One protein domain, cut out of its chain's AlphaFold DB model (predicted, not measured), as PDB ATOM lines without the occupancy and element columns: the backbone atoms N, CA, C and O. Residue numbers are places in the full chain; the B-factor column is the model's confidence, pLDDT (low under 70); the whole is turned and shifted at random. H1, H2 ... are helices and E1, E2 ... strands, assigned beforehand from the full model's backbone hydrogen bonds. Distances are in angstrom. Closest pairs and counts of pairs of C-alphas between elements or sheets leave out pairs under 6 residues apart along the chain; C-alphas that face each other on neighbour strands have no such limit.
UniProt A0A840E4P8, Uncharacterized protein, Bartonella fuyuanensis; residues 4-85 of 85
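Overview. This is residues 4 to 85 of the 85 residues of an uncharacterized protein of Bartonella fuyuanensis (UniProt A0A840E4P8). A long, narrow hairpin of two strands, E1 and E2, makes the longest axis, and its turn, residues 54 to 59, sticks out at one end. Helix H1 packs alongside the half of the hairpin away from that turn, and the short helix H2 packs by the last residues of E2. The printed part has 82 residues, with two named helices and two named strands in the order H1, E1, E2, H2; the sheet, E1 - E2, is antiparallel and the class is mixed, helices and strands. The whole is loose, with a radius of gyration of the C-alphas of 15.8 A, and a rod spanning 54 by 22 by 21 A.

Arrangement. H1, residues 4 to 17, has 5 pairs of C-alphas within 8 A with E1, residues 41 to 53; the closest are those of Arg 8 and Ile 44, 6.5 A apart. Residues 26 to 27 pair with residues 42 to 43 of E1, parallel. E1 and E2, residues 60 to 71, form a hairpin, antiparallel at 163 degrees; N 43 and O 69 are 2.8 A apart and N 52 and O 61 2.8 A, within hydrogen-bond range. H1 and E2 are near each other, with 10 pairs of C-alphas within 10 A. The closest C-alphas of E2 and H2, residues 77 to 84, are those of Cys 70 and Val 81, 5.9 A apart. H2 is apart from H1, and only just apart from E1, at 8.4 A. In H1 and H2 every O i to N i+4 pair is within hydrogen-bond range.

Along the chain. H1 begins at C-alpha 4 (357.616, 177.983, 313.706) and is 20.1 A long. E1 is 36.7 A long and ends at C-alpha 53 (374.578, 172.563, 320.351). E2 is 35.6 A long, and H2 ends at C-alpha 84 (338.438, 163.706, 318.944).

Size, cuts and confidence. The C-alphas farthest apart, those of Tyr 57 and Ala 75, are 54.7 A apart. The printed part has no cut. The link from H1 to E1 is long, 23 residues. The pLDDT is under 70 at residues 54 to 56 and 75 to 77.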
ATOM      1  N   ARG A   4     358.509 178.452 312.624       84.88
ATOM      2  CA  ARG A   4     357.616 177.983 313.706       84.88
ATOM      3  C   ARG A   4     356.123 178.094 313.381       84.88
ATOM      4  O   ARG A   4     355.363 177.171 313.644       84.88
ATOM      5  N   GLU A   5     355.717 179.232 312.836       85.38
ATOM      6  CA  GLU A   5     354.342 179.499 312.419       85.38
ATOM      7  C   GLU A   5     353.966 178.590 311.249       85.38
ATOM      8  O   GLU A   5     352.948 177.918 311.321       85.38
ATOM      9  N   THR A   6     354.855 178.448 310.258       89.62
ATOM     10  CA  THR A   6     354.678 177.518 309.130       89.62
ATOM     11  C   THR A   6     354.489 176.073 309.583       89.62
ATOM     12  O   THR A   6     353.620 175.379 309.061       89.62
ATOM     13  N   ILE A   7     355.279 175.609 310.558       90.06
ATOM     14  CA  ILE A   7     355.135 174.257 311.111       90.06
ATOM     15  C   ILE A   7     353.751 174.105 311.747       90.06
ATOM     16  O   ILE A   7     353.014 173.202 311.363       90.06
ATOM     17  N   ARG A   8     353.354 175.004 312.659       92.25
ATOM     18  CA  ARG A   8     352.035 174.923 313.310       92.25
ATOM     19  C   ARG A   8     350.879 175.018 312.312       92.25
ATOM     20  O   ARG A   8     349.944 174.231 312.403       92.25
ATOM     21  N   GLU A   9     350.953 175.910 311.328       92.12
ATOM     22  CA  GLU A   9     349.945 176.020 310.265       92.12
ATOM     23  C   GLU A   9     349.850 174.754 309.410       92.12
ATOM     24  O   GLU A   9     348.752 174.349 309.032       92.12
ATOM     25  N   SER A  10     350.977 174.086 309.152       93.69
ATOM     26  CA  SER A  10     350.981 172.800 308.445       93.69
ATOM     27  C   SER A  10     350.248 171.724 309.248       93.69
ATOM     28  O   SER A  10     349.477 170.957 308.676       93.69
ATOM     29  N   PHE A  11     350.419 171.701 310.574       93.75
ATOM     30  CA  PHE A  11     349.631 170.830 311.450       93.75
ATOM     31  C   PHE A  11     348.143 171.201 311.433       93.75
ATOM     32  O   PHE A  11     347.313 170.305 311.307       93.75
ATOM     33  N   VAL A  12     347.782 172.491 311.470       93.94
ATOM     34  CA  VAL A  12     346.374 172.923 311.352       93.94
ATOM     35  C   VAL A  12     345.762 172.410 310.053       93.94
ATOM     36  O   VAL A  12     344.676 171.834 310.069       93.94
ATOM     37  N   ALA A  13     346.460 172.589 308.930       94.50
ATOM     38  CA  ALA A  13     345.999 172.124 307.628       94.50
ATOM     39  C   ALA A  13     345.830 170.597 307.596       94.50
ATOM     40  O   ALA A  13     344.838 170.101 307.062       94.50
ATOM     41  N   LEU A  14     346.759 169.857 308.207       94.94
ATOM     42  CA  LEU A  14     346.703 168.400 308.300       94.94
ATOM     43  C   LEU A  14     345.505 167.919 309.132       94.94
ATOM     44  O   LEU A  14     344.769 167.044 308.678       94.94
ATOM     45  N   ILE A  15     345.252 168.519 310.299       93.06
ATOM     46  CA  ILE A  15     344.098 168.161 311.141       93.06
ATOM     47  C   ILE A  15     342.781 168.541 310.445       93.06
ATOM     48  O   ILE A  15     341.843 167.746 310.430       93.06
ATOM     49  N   LYS A  16     342.716 169.703 309.777       93.38
ATOM     50  CA  LYS A  16     341.547 170.094 308.967       93.38
ATOM     51  C   LYS A  16     341.266 169.085 307.854       93.38
ATOM     52  O   LYS A  16     340.119 168.694 307.643       93.38
ATOM     53  N   ALA A  17     342.307 168.619 307.166       94.62
ATOM     54  CA  ALA A  17     342.180 167.617 306.110       94.62
ATOM     55  C   ALA A  17     341.686 166.255 306.632       94.62
ATOM     56  O   ALA A  17     341.008 165.538 305.894       94.62
ATOM     57  N   ALA A  18     341.973 165.922 307.893       92.00
ATOM     58  CA  ALA A  18     341.483 164.708 308.544       92.00
ATOM     59  C   ALA A  18     339.974 164.740 308.854       92.00
ATOM     60  O   ALA A  18     339.400 163.691 309.138       92.00
ATOM     61  N   LYS A  19     339.315 165.909 308.747       90.38
ATOM     62  CA  LYS A  19     337.867 166.089 308.973       90.38
ATOM     63  C   LYS A  19     337.412 165.556 310.337       90.38
ATOM     64  O   LYS A  19     336.431 164.818 310.430       90.38
ATOM     65  N   THR A  20     338.144 165.921 311.388       91.00
ATOM     66  CA  THR A  20     337.800 165.553 312.767       91.00
ATOM     67  C   THR A  20     336.460 166.166 313.189       91.00
ATOM     68  O   THR A  20     335.928 167.066 312.534       91.00
ATOM     69  N   ALA A  21     335.916 165.715 314.324       90.38
ATOM     70  CA  ALA A  21     334.670 166.263 314.864       90.38
ATOM     71  C   ALA A  21     334.765 167.757 315.238       90.38
ATOM     72  O   ALA A  21     333.729 168.411 315.316       90.38
ATOM     73  N   ALA A  22     335.975 168.309 315.407       90.38
ATOM     74  CA  ALA A  22     336.187 169.746 315.606       90.38
ATOM     75  C   ALA A  22     335.885 170.593 314.355       90.38
ATOM     76  O   ALA A  22     335.753 171.812 314.459       90.38
ATOM     77  N   GLY A  23     335.768 169.982 313.170       90.44
ATOM     78  CA  GLY A  23     335.483 170.703 311.931       90.44
ATOM     79  C   GLY A  23     336.508 171.809 311.669       90.44
ATOM     80  O   GLY A  23     337.701 171.543 311.542       90.44
ATOM     81  N   ASP A  24     336.042 173.058 311.597       91.25
ATOM     82  CA  ASP A  24     336.896 174.231 311.375       91.25
ATOM     83  C   ASP A  24     337.482 174.847 312.653       91.25
ATOM     84  O   ASP A  24     338.348 175.725 312.552       91.25
ATOM     85  N   ASN A  25     337.075 174.369 313.834       93.88
ATOM     86  CA  ASN A  25     337.511 174.862 315.144       93.88
ATOM     87  C   ASN A  25     338.889 174.293 315.513       93.88
ATOM     88  O   ASN A  25     339.074 173.612 316.521       93.88
ATOM     89  N   ILE A  26     339.864 174.550 314.642       94.06
ATOM     90  CA  ILE A  26     341.259 174.145 314.793       94.06
ATOM     91  C   ILE A  26     342.110 175.409 314.829       94.06
ATOM     92  O   ILE A  26     342.196 176.144 313.839       94.06
ATOM     93  N   PHE A  27     342.737 175.659 315.974       93.00
ATOM     94  CA  PHE A  27     343.445 176.896 316.276       93.00
ATOM     95  C   PHE A  27     344.961 176.694 316.335       93.00
ATOM     96  O   PHE A  27     345.463 175.613 316.624       93.00
ATOM     97  N   ASN A  28     345.689 177.774 316.056       92.50
ATOM     98  CA  ASN A  28     347.142 177.881 316.173       92.50
ATOM     99  C   ASN A  28     347.452 178.999 317.172       92.50
ATOM    100  O   ASN A  28     347.815 180.110 316.780       92.50
ATOM    101  N   MET A  29     347.211 178.745 318.458       88.50
ATOM    102  CA  MET A  29     347.399 179.736 319.515       88.50
ATOM    103  C   MET A  29     348.389 179.217 320.553       88.50
ATOM    104  O   MET A  29     348.274 178.096 321.037       88.50
ATOM    105  N   HIS A  30     349.377 180.048 320.891       83.44
ATOM    106  CA  HIS A  30     350.322 179.741 321.965       83.44
ATOM    107  C   HIS A  30     349.641 179.841 323.336       83.44
ATOM    108  O   HIS A  30     349.664 178.876 324.089       83.44
ATOM    109  N   ASP A  31     348.957 180.960 323.589       82.56
ATOM    110  CA  ASP A  31     348.159 181.206 324.794       82.56
ATOM    111  C   ASP A  31     346.671 181.030 324.469       82.56
ATOM    112  O   ASP A  31     345.914 181.995 324.323       82.56
ATOM    113  N   PHE A  32     346.258 179.783 324.244       85.94
ATOM    114  CA  PHE A  32     344.878 179.485 323.879       85.94
ATOM    115  C   PHE A  32     343.937 179.692 325.069       85.94
ATOM    116  O   PHE A  32     344.078 179.064 326.117       85.94
ATOM    117  N   ASN A  33     342.935 180.549 324.880       86.50
ATOM    118  CA  ASN A  33     341.806 180.655 325.794       86.50
ATOM    119  C   ASN A  33     340.660 179.806 325.248       86.50
ATOM    120  O   ASN A  33     340.245 179.983 324.104       86.50
ATOM    121  N   LEU A  34     340.136 178.892 326.067       85.12
ATOM    122  CA  LEU A  34     339.019 178.046 325.663       85.12
ATOM    123  C   LEU A  34     337.738 178.879 325.524       85.12
ATOM    124  O   LEU A  34     337.185 179.363 326.510       85.12
ATOM    125  N   PHE A  35     337.221 178.961 324.300       84.81
ATOM    126  CA  PHE A  35     335.889 179.486 324.015       84.81
ATOM    127  C   PHE A  35     334.898 178.318 323.961       84.81
ATOM    128  O   PHE A  35     334.857 177.589 322.973       84.81
ATOM    129  N   ILE A  36     334.103 178.123 325.020       86.00
ATOM    130  CA  ILE A  36     333.175 176.977 325.160       86.00
ATOM    131  C   ILE A  36     332.237 176.836 323.950       86.00
ATOM    132  O   ILE A  36     331.985 175.729 323.483       86.00
ATOM    133  N   GLU A  37     331.789 177.962 323.396       86.81
ATOM    134  CA  GLU A  37     330.905 178.051 322.225       86.81
ATOM    135  C   GLU A  37     331.501 177.433 320.951       86.81
ATOM    136  O   GLU A  37     330.768 177.093 320.028       86.81
ATOM    137  N   THR A  38     332.827 177.281 320.899       87.06
ATOM    138  CA  THR A  38     333.537 176.690 319.757       87.06
ATOM    139  C   THR A  38     333.734 175.186 319.895       87.06
ATOM    140  O   THR A  38     334.186 174.549 318.956       87.06
ATOM    141  N   THR A  39     333.398 174.586 321.038       89.75
ATOM    142  CA  THR A  39     333.638 173.154 321.238       89.75
ATOM    143  C   THR A  39     332.722 172.284 320.358       89.75
ATOM    144  O   THR A  39     331.554 172.630 320.165       89.75
ATOM    145  N   PRO A  40     333.207 171.138 319.835       91.88
ATOM    146  CA  PRO A  40     334.554 170.584 320.001       91.88
ATOM    147  C   PRO A  40     335.638 171.377 319.255       91.88
ATOM    148  O   PRO A  40     335.432 171.822 318.131       91.88
ATOM    149  N   THR A  41     336.804 171.514 319.890       94.44
ATOM    150  CA  THR A  41     337.913 172.351 319.411       94.44
ATOM    151  C   THR A  41     339.248 171.636 319.563       94.44
ATOM    152  O   THR A  41     339.459 170.929 320.548       94.44
ATOM    153  N   ILE A  42     340.173 171.876 318.632       95.00
ATOM    154  CA  ILE A  42     341.575 171.459 318.738       95.00
ATOM    155  C   ILE A  42     342.480 172.696 318.708       95.00
ATOM    156  O   ILE A  42     342.332 173.549 317.837       95.00
ATOM    157  N   ASN A  43     343.440 172.801 319.625       95.44
ATOM    158  CA  ASN A  43     344.485 173.825 319.586       95.44
ATOM    159  C   ASN A  43     345.855 173.197 319.319       95.44
ATOM    160  O   ASN A  43     346.199 172.172 319.900       95.44
ATOM    161  N   ILE A  44     346.647 173.838 318.463       95.00
ATOM    162  CA  ILE A  44     348.040 173.485 318.204       95.00
ATOM    163  C   ILE A  44     348.938 174.598 318.733       95.00
ATOM    164  O   ILE A  44     348.866 175.746 318.283       95.00
ATOM    165  N   SER A  45     349.849 174.245 319.634       93.38
ATOM    166  CA  SER A  45     350.806 175.178 320.229       93.38
ATOM    167  C   SER A  45     352.223 174.599 320.242       93.38
ATOM    168  O   SER A  45     352.431 173.401 320.060       93.38
ATOM    169  N   ILE A  46     353.233 175.462 320.397       90.81
ATOM    170  CA  ILE A  46     354.600 175.021 320.718       90.81
ATOM    171  C   ILE A  46     354.752 175.173 322.226       90.81
ATOM    172  O   ILE A  46     354.686 176.297 322.724       90.81
ATOM    173  N   GLN A  47     354.944 174.055 322.922       88.56
ATOM    174  CA  GLN A  47     355.137 174.011 324.369       88.56
ATOM    175  C   GLN A  47     356.548 174.448 324.754       88.56
ATOM    176  O   GLN A  47     356.745 175.202 325.703       88.56
ATOM    177  N   SER A  48     357.547 173.946 324.032       88.00
ATOM    178  CA  SER A  48     358.949 174.214 324.317       88.00
ATOM    179  C   SER A  48     359.780 174.208 323.044       88.00
ATOM    180  O   SER A  48     359.453 173.559 322.047       88.00
ATOM    181  N   GLU A  49     360.865 174.968 323.090       88.69
ATOM    182  CA  GLU A  49     361.865 175.052 322.040       88.69
ATOM    183  C   GLU A  49     363.234 174.973 322.705       88.69
ATOM    184  O   GLU A  49     363.539 175.756 323.606       88.69
ATOM    185  N   THR A  50     364.059 174.033 322.258       90.62
ATOM    186  CA  THR A  50     365.451 173.927 322.688       90.62
ATOM    187  C   THR A  50     366.358 173.953 321.469       90.62
ATOM    188  O   THR A  50     366.053 173.390 320.414       90.62
ATOM    189  N   ILE A  51     367.477 174.660 321.596       87.94
ATOM    190  CA  ILE A  51     368.583 174.560 320.651       87.94
ATOM    191  C   ILE A  51     369.643 173.744 321.361       87.94
ATOM    192  O   ILE A  51     370.141 174.140 322.411       87.94
ATOM    193  N   GLU A  52     369.925 172.583 320.803       86.81
ATOM    194  CA  GLU A  52     371.009 171.735 321.242       86.81
ATOM    195  C   GLU A  52     372.205 172.004 320.339       86.81
ATOM    196  O   GLU A  52     372.163 171.783 319.121       86.81
ATOM    197  N   ASP A  53     373.263 172.509 320.957       77.81
ATOM    198  CA  ASP A  53     374.578 172.563 320.351       77.81
ATOM    199  C   ASP A  53     375.206 171.179 320.539       77.81
ATOM    200  O   ASP A  53     375.559 170.787 321.650       77.81
ATOM    201  N   GLY A  54     375.243 170.395 319.461       67.69
ATOM    202  CA  GLY A  54     375.888 169.089 319.470       67.69
ATOM    203  C   GLY A  54     377.391 169.232 319.248       67.69
ATOM    204  O   GLY A  54     377.820 169.973 318.361       67.69
ATOM    205  N   ASP A  55     378.186 168.469 319.998       64.94
ATOM    206  CA  ASP A  55     379.636 168.351 319.775       64.94
ATOM    207  C   ASP A  55     379.976 167.595 318.468       64.94
ATOM    208  O   ASP A  55     381.121 167.600 318.010       64.94
ATOM    209  N   ASP A  56     378.979 166.986 317.816       68.88
ATOM    210  CA  ASP A  56     379.122 166.282 316.542       68.88
ATOM    211  C   ASP A  56     379.162 167.256 315.354       68.88
ATOM    212  O   ASP A  56     378.143 167.767 314.881       68.88
ATOM    213  N   TYR A  57     380.369 167.476 314.823       77.94
ATOM    214  CA  TYR A  57     380.628 168.144 313.536       77.94
ATOM    215  C   TYR A  57     380.030 169.558 313.385       77.94
ATOM    216  O   TYR A  57     379.847 170.041 312.266       77.94
ATOM    217  N   GLY A  58     379.733 170.247 314.492       81.12
ATOM    218  CA  GLY A  58     379.147 171.592 314.476       81.12
ATOM    219  C   GLY A  58     377.672 171.631 314.064       81.12
ATOM    220  O   GLY A  58     377.163 172.697 313.703       81.12
ATOM    221  N   VAL A  59     376.976 170.490 314.101       82.75
ATOM    222  CA  VAL A  59     375.536 170.435 313.842       82.75
ATOM    223  C   VAL A  59     374.788 171.069 315.010       82.75
ATOM    224  O   VAL A  59     374.894 170.641 316.157       82.75
ATOM    225  N   ARG A  60     373.966 172.073 314.701       83.69
ATOM    226  CA  ARG A  60     373.009 172.645 315.651       83.69
ATOM    227  C   ARG A  60     371.639 172.054 315.398       83.69
ATOM    228  O   ARG A  60     371.101 172.183 314.296       83.69
ATOM    229  N   ARG A  61     371.059 171.428 316.418       86.69
ATOM    230  CA  ARG A  61     369.709 170.872 316.352       86.69
ATOM    231  C   ARG A  61     368.749 171.803 317.070       86.69
ATOM    232  O   ARG A  61     368.999 172.214 318.194       86.69
ATOM    233  N   ARG A  62     367.617 172.108 316.441       87.50
ATOM    234  CA  ARG A  62     366.492 172.765 317.109       87.50
ATOM    235  C   ARG A  62     365.381 171.748 317.304       87.50
ATOM    236  O   ARG A  62     364.908 171.177 316.324       87.50
ATOM    237  N   VAL A  63     364.976 171.536 318.547       89.81
ATOM    238  CA  VAL A  63     363.880 170.642 318.915       89.81
ATOM    239  C   VAL A  63     362.682 171.496 319.308       89.81
ATOM    240  O   VAL A  63     362.806 172.440 320.086       89.81
ATOM    241  N   LEU A  64     361.529 171.189 318.721       90.62
ATOM    242  CA  LEU A  64     360.256 171.839 319.011       90.62
ATOM    243  C   LEU A  64     359.309 170.784 319.573       90.62
ATOM    244  O   LEU A  64     359.083 169.765 318.920       90.62
ATOM    245  N   THR A  65     358.734 171.047 320.740       92.06
ATOM    246  CA  THR A  65     357.659 170.221 321.295       92.06
ATOM    247  C   THR A  65     356.334 170.860 320.918       92.06
ATOM    248  O   THR A  65     356.050 171.984 321.337       92.06
ATOM    249  N   LEU A  66     355.546 170.170 320.094       91.81
ATOM    250  CA  LEU A  66     354.201 170.606 319.736       91.81
ATOM    251  C   LEU A  66     353.171 169.934 320.637       91.81
ATOM    252  O   LEU A  66     353.201 168.717 320.804       91.81
ATOM    253  N   ASN A  67     352.229 170.728 321.134       93.69
ATOM    254  CA  ASN A  67     351.032 170.232 321.791       93.69
ATOM    255  C   ASN A  67     349.867 170.269 320.805       93.69
ATOM    256  O   ASN A  67     349.689 171.254 320.086       93.69
ATOM    257  N   VAL A  68     349.072 169.199 320.808       93.94
ATOM    258  CA  VAL A  68     347.764 169.127 320.156       93.94
ATOM    259  C   VAL A  68     346.747 168.876 321.259       93.94
ATOM    260  O   VAL A  68     346.703 167.796 321.843       93.94
ATOM    261  N   GLU A  69     345.980 169.901 321.597       93.94
ATOM    262  CA  GLU A  69     345.068 169.898 322.737       93.94
ATOM    263  C   GLU A  69     343.629 169.795 322.238       93.94
ATOM    264  O   GLU A  69     343.193 170.623 321.439       93.94
ATOM    265  N   CYS A  70     342.891 168.783 322.698       92.94
ATOM    266  CA  CYS A  70     341.515 168.506 322.287       92.94
ATOM    267  C   CYS A  70     340.534 168.881 323.406       92.94
ATOM    268  O   CYS A  70     340.690 168.446 324.546       92.94
ATOM    269  N   TYR A  71     339.497 169.653 323.080       92.25
ATOM    270  CA  TYR A  71     338.517 170.159 324.042       92.25
ATOM    271  C   TYR A  71     337.092 169.807 323.614       92.25
ATOM    272  O   TYR A  71     336.690 170.079 322.482       92.25
ATOM    273  N   ALA A  72     336.300 169.265 324.542       90.38
ATOM    274  CA  ALA A  72     334.880 168.982 324.346       90.38
ATOM    275  C   ALA A  72     334.090 169.217 325.645       90.38
ATOM    276  O   ALA A  72     334.549 168.853 326.729       90.38
ATOM    277  N   THR A  73     332.888 169.794 325.550       82.06
ATOM    278  CA  THR A  73     332.004 170.053 326.701       82.06
ATOM    279  C   THR A  73     330.765 169.164 326.630       82.06
ATOM    280  O   THR A  73     329.696 169.591 326.203       82.06
ATOM    281  N   TYR A  74     330.904 167.905 327.039       76.56
ATOM    282  CA  TYR A  74     329.785 166.969 327.191       76.56
ATOM    283  C   TYR A  74     329.849 166.303 328.568       76.56
ATOM    284  O   TYR A  74     330.915 166.252 329.179       76.56
ATOM    285  N   ALA A  75     328.717 165.791 329.063       67.19
ATOM    286  CA  ALA A  75     328.628 165.153 330.383       67.19
ATOM    287  C   ALA A  75     329.562 163.929 330.540       67.19
ATOM    288  O   ALA A  75     330.004 163.656 331.649       67.19
ATOM    289  N   ASP A  76     329.924 163.269 329.429       67.75
ATOM    290  CA  ASP A  76     330.943 162.205 329.333       67.75
ATOM    291  C   ASP A  76     332.231 162.711 328.644       67.75
ATOM    292  O   ASP A  76     332.747 162.109 327.696       67.75
ATOM    293  N   SER A  77     332.739 163.866 329.080       67.31
ATOM    294  CA  SER A  77     333.804 164.630 328.405       67.31
ATOM    295  C   SER A  77     335.050 163.814 328.039       67.31
ATOM    296  O   SER A  77     335.580 164.002 326.948       67.31
ATOM    297  N   THR A  78     335.483 162.859 328.870       83.94
ATOM    298  CA  THR A  78     336.682 162.041 328.599       83.94
ATOM    299  C   THR A  78     336.556 161.212 327.322       83.94
ATOM    300  O   THR A  78     337.490 161.166 326.528       83.94
ATOM    301  N   ARG A  79     335.395 160.587 327.081       86.81
ATOM    302  CA  ARG A  79     335.177 159.756 325.888       86.81
ATOM    303  C   ARG A  79     335.141 160.598 324.615       86.81
ATOM    304  O   ARG A  79     335.638 160.167 323.583       86.81
ATOM    305  N   PHE A  80     334.538 161.782 324.679       84.44
ATOM    306  CA  PHE A  80     334.463 162.677 323.524       84.44
ATOM    307  C   PHE A  80     335.828 163.260 323.164       84.44
ATOM    308  O   PHE A  80     336.130 163.386 321.983       84.44
ATOM    309  N   VAL A  81     336.657 163.582 324.162       88.88
ATOM    310  CA  VAL A  81     338.041 164.017 323.931       88.88
ATOM    311  C   VAL A  81     338.873 162.882 323.321       88.88
ATOM    312  O   VAL A  81     339.598 163.134 322.367       88.88
ATOM    313  N   ASP A  82     338.715 161.642 323.795       89.06
ATOM    314  CA  ASP A  82     339.404 160.461 323.243       89.06
ATOM    315  C   ASP A  82     338.997 160.151 321.791       89.06
ATOM    316  O   ASP A  82     339.828 159.775 320.980       89.06
ATOM    317  N   GLN A  83     337.726 160.362 321.432       87.44
ATOM    318  CA  GLN A  83     337.250 160.220 320.048       87.44
ATOM    319  C   GLN A  83     337.669 161.372 319.125       87.44
ATOM    320  O   GLN A  83     337.578 161.234 317.904       87.44
ATOM    321  N   LEU A  84     338.015 162.528 319.696       88.38
ATOM    322  CA  LEU A  84     338.438 163.706 318.944       88.38
ATOM    323  C   LEU A  84     339.932 163.662 318.593       88.38
ATOM    324  O   LEU A  84     340.304 164.218 317.557       88.38
ATOM    325  N   ALA A  85     340.747 163.044 319.456       87.19
ATOM    326  CA  ALA A  85     342.173 162.796 319.241       87.19
ATOM    327  C   ALA A  85     342.417 161.745 318.142       87.19
ATOM    328  O   ALA A  85     343.413 161.918 317.402       87.19
TER     329      ALA A  85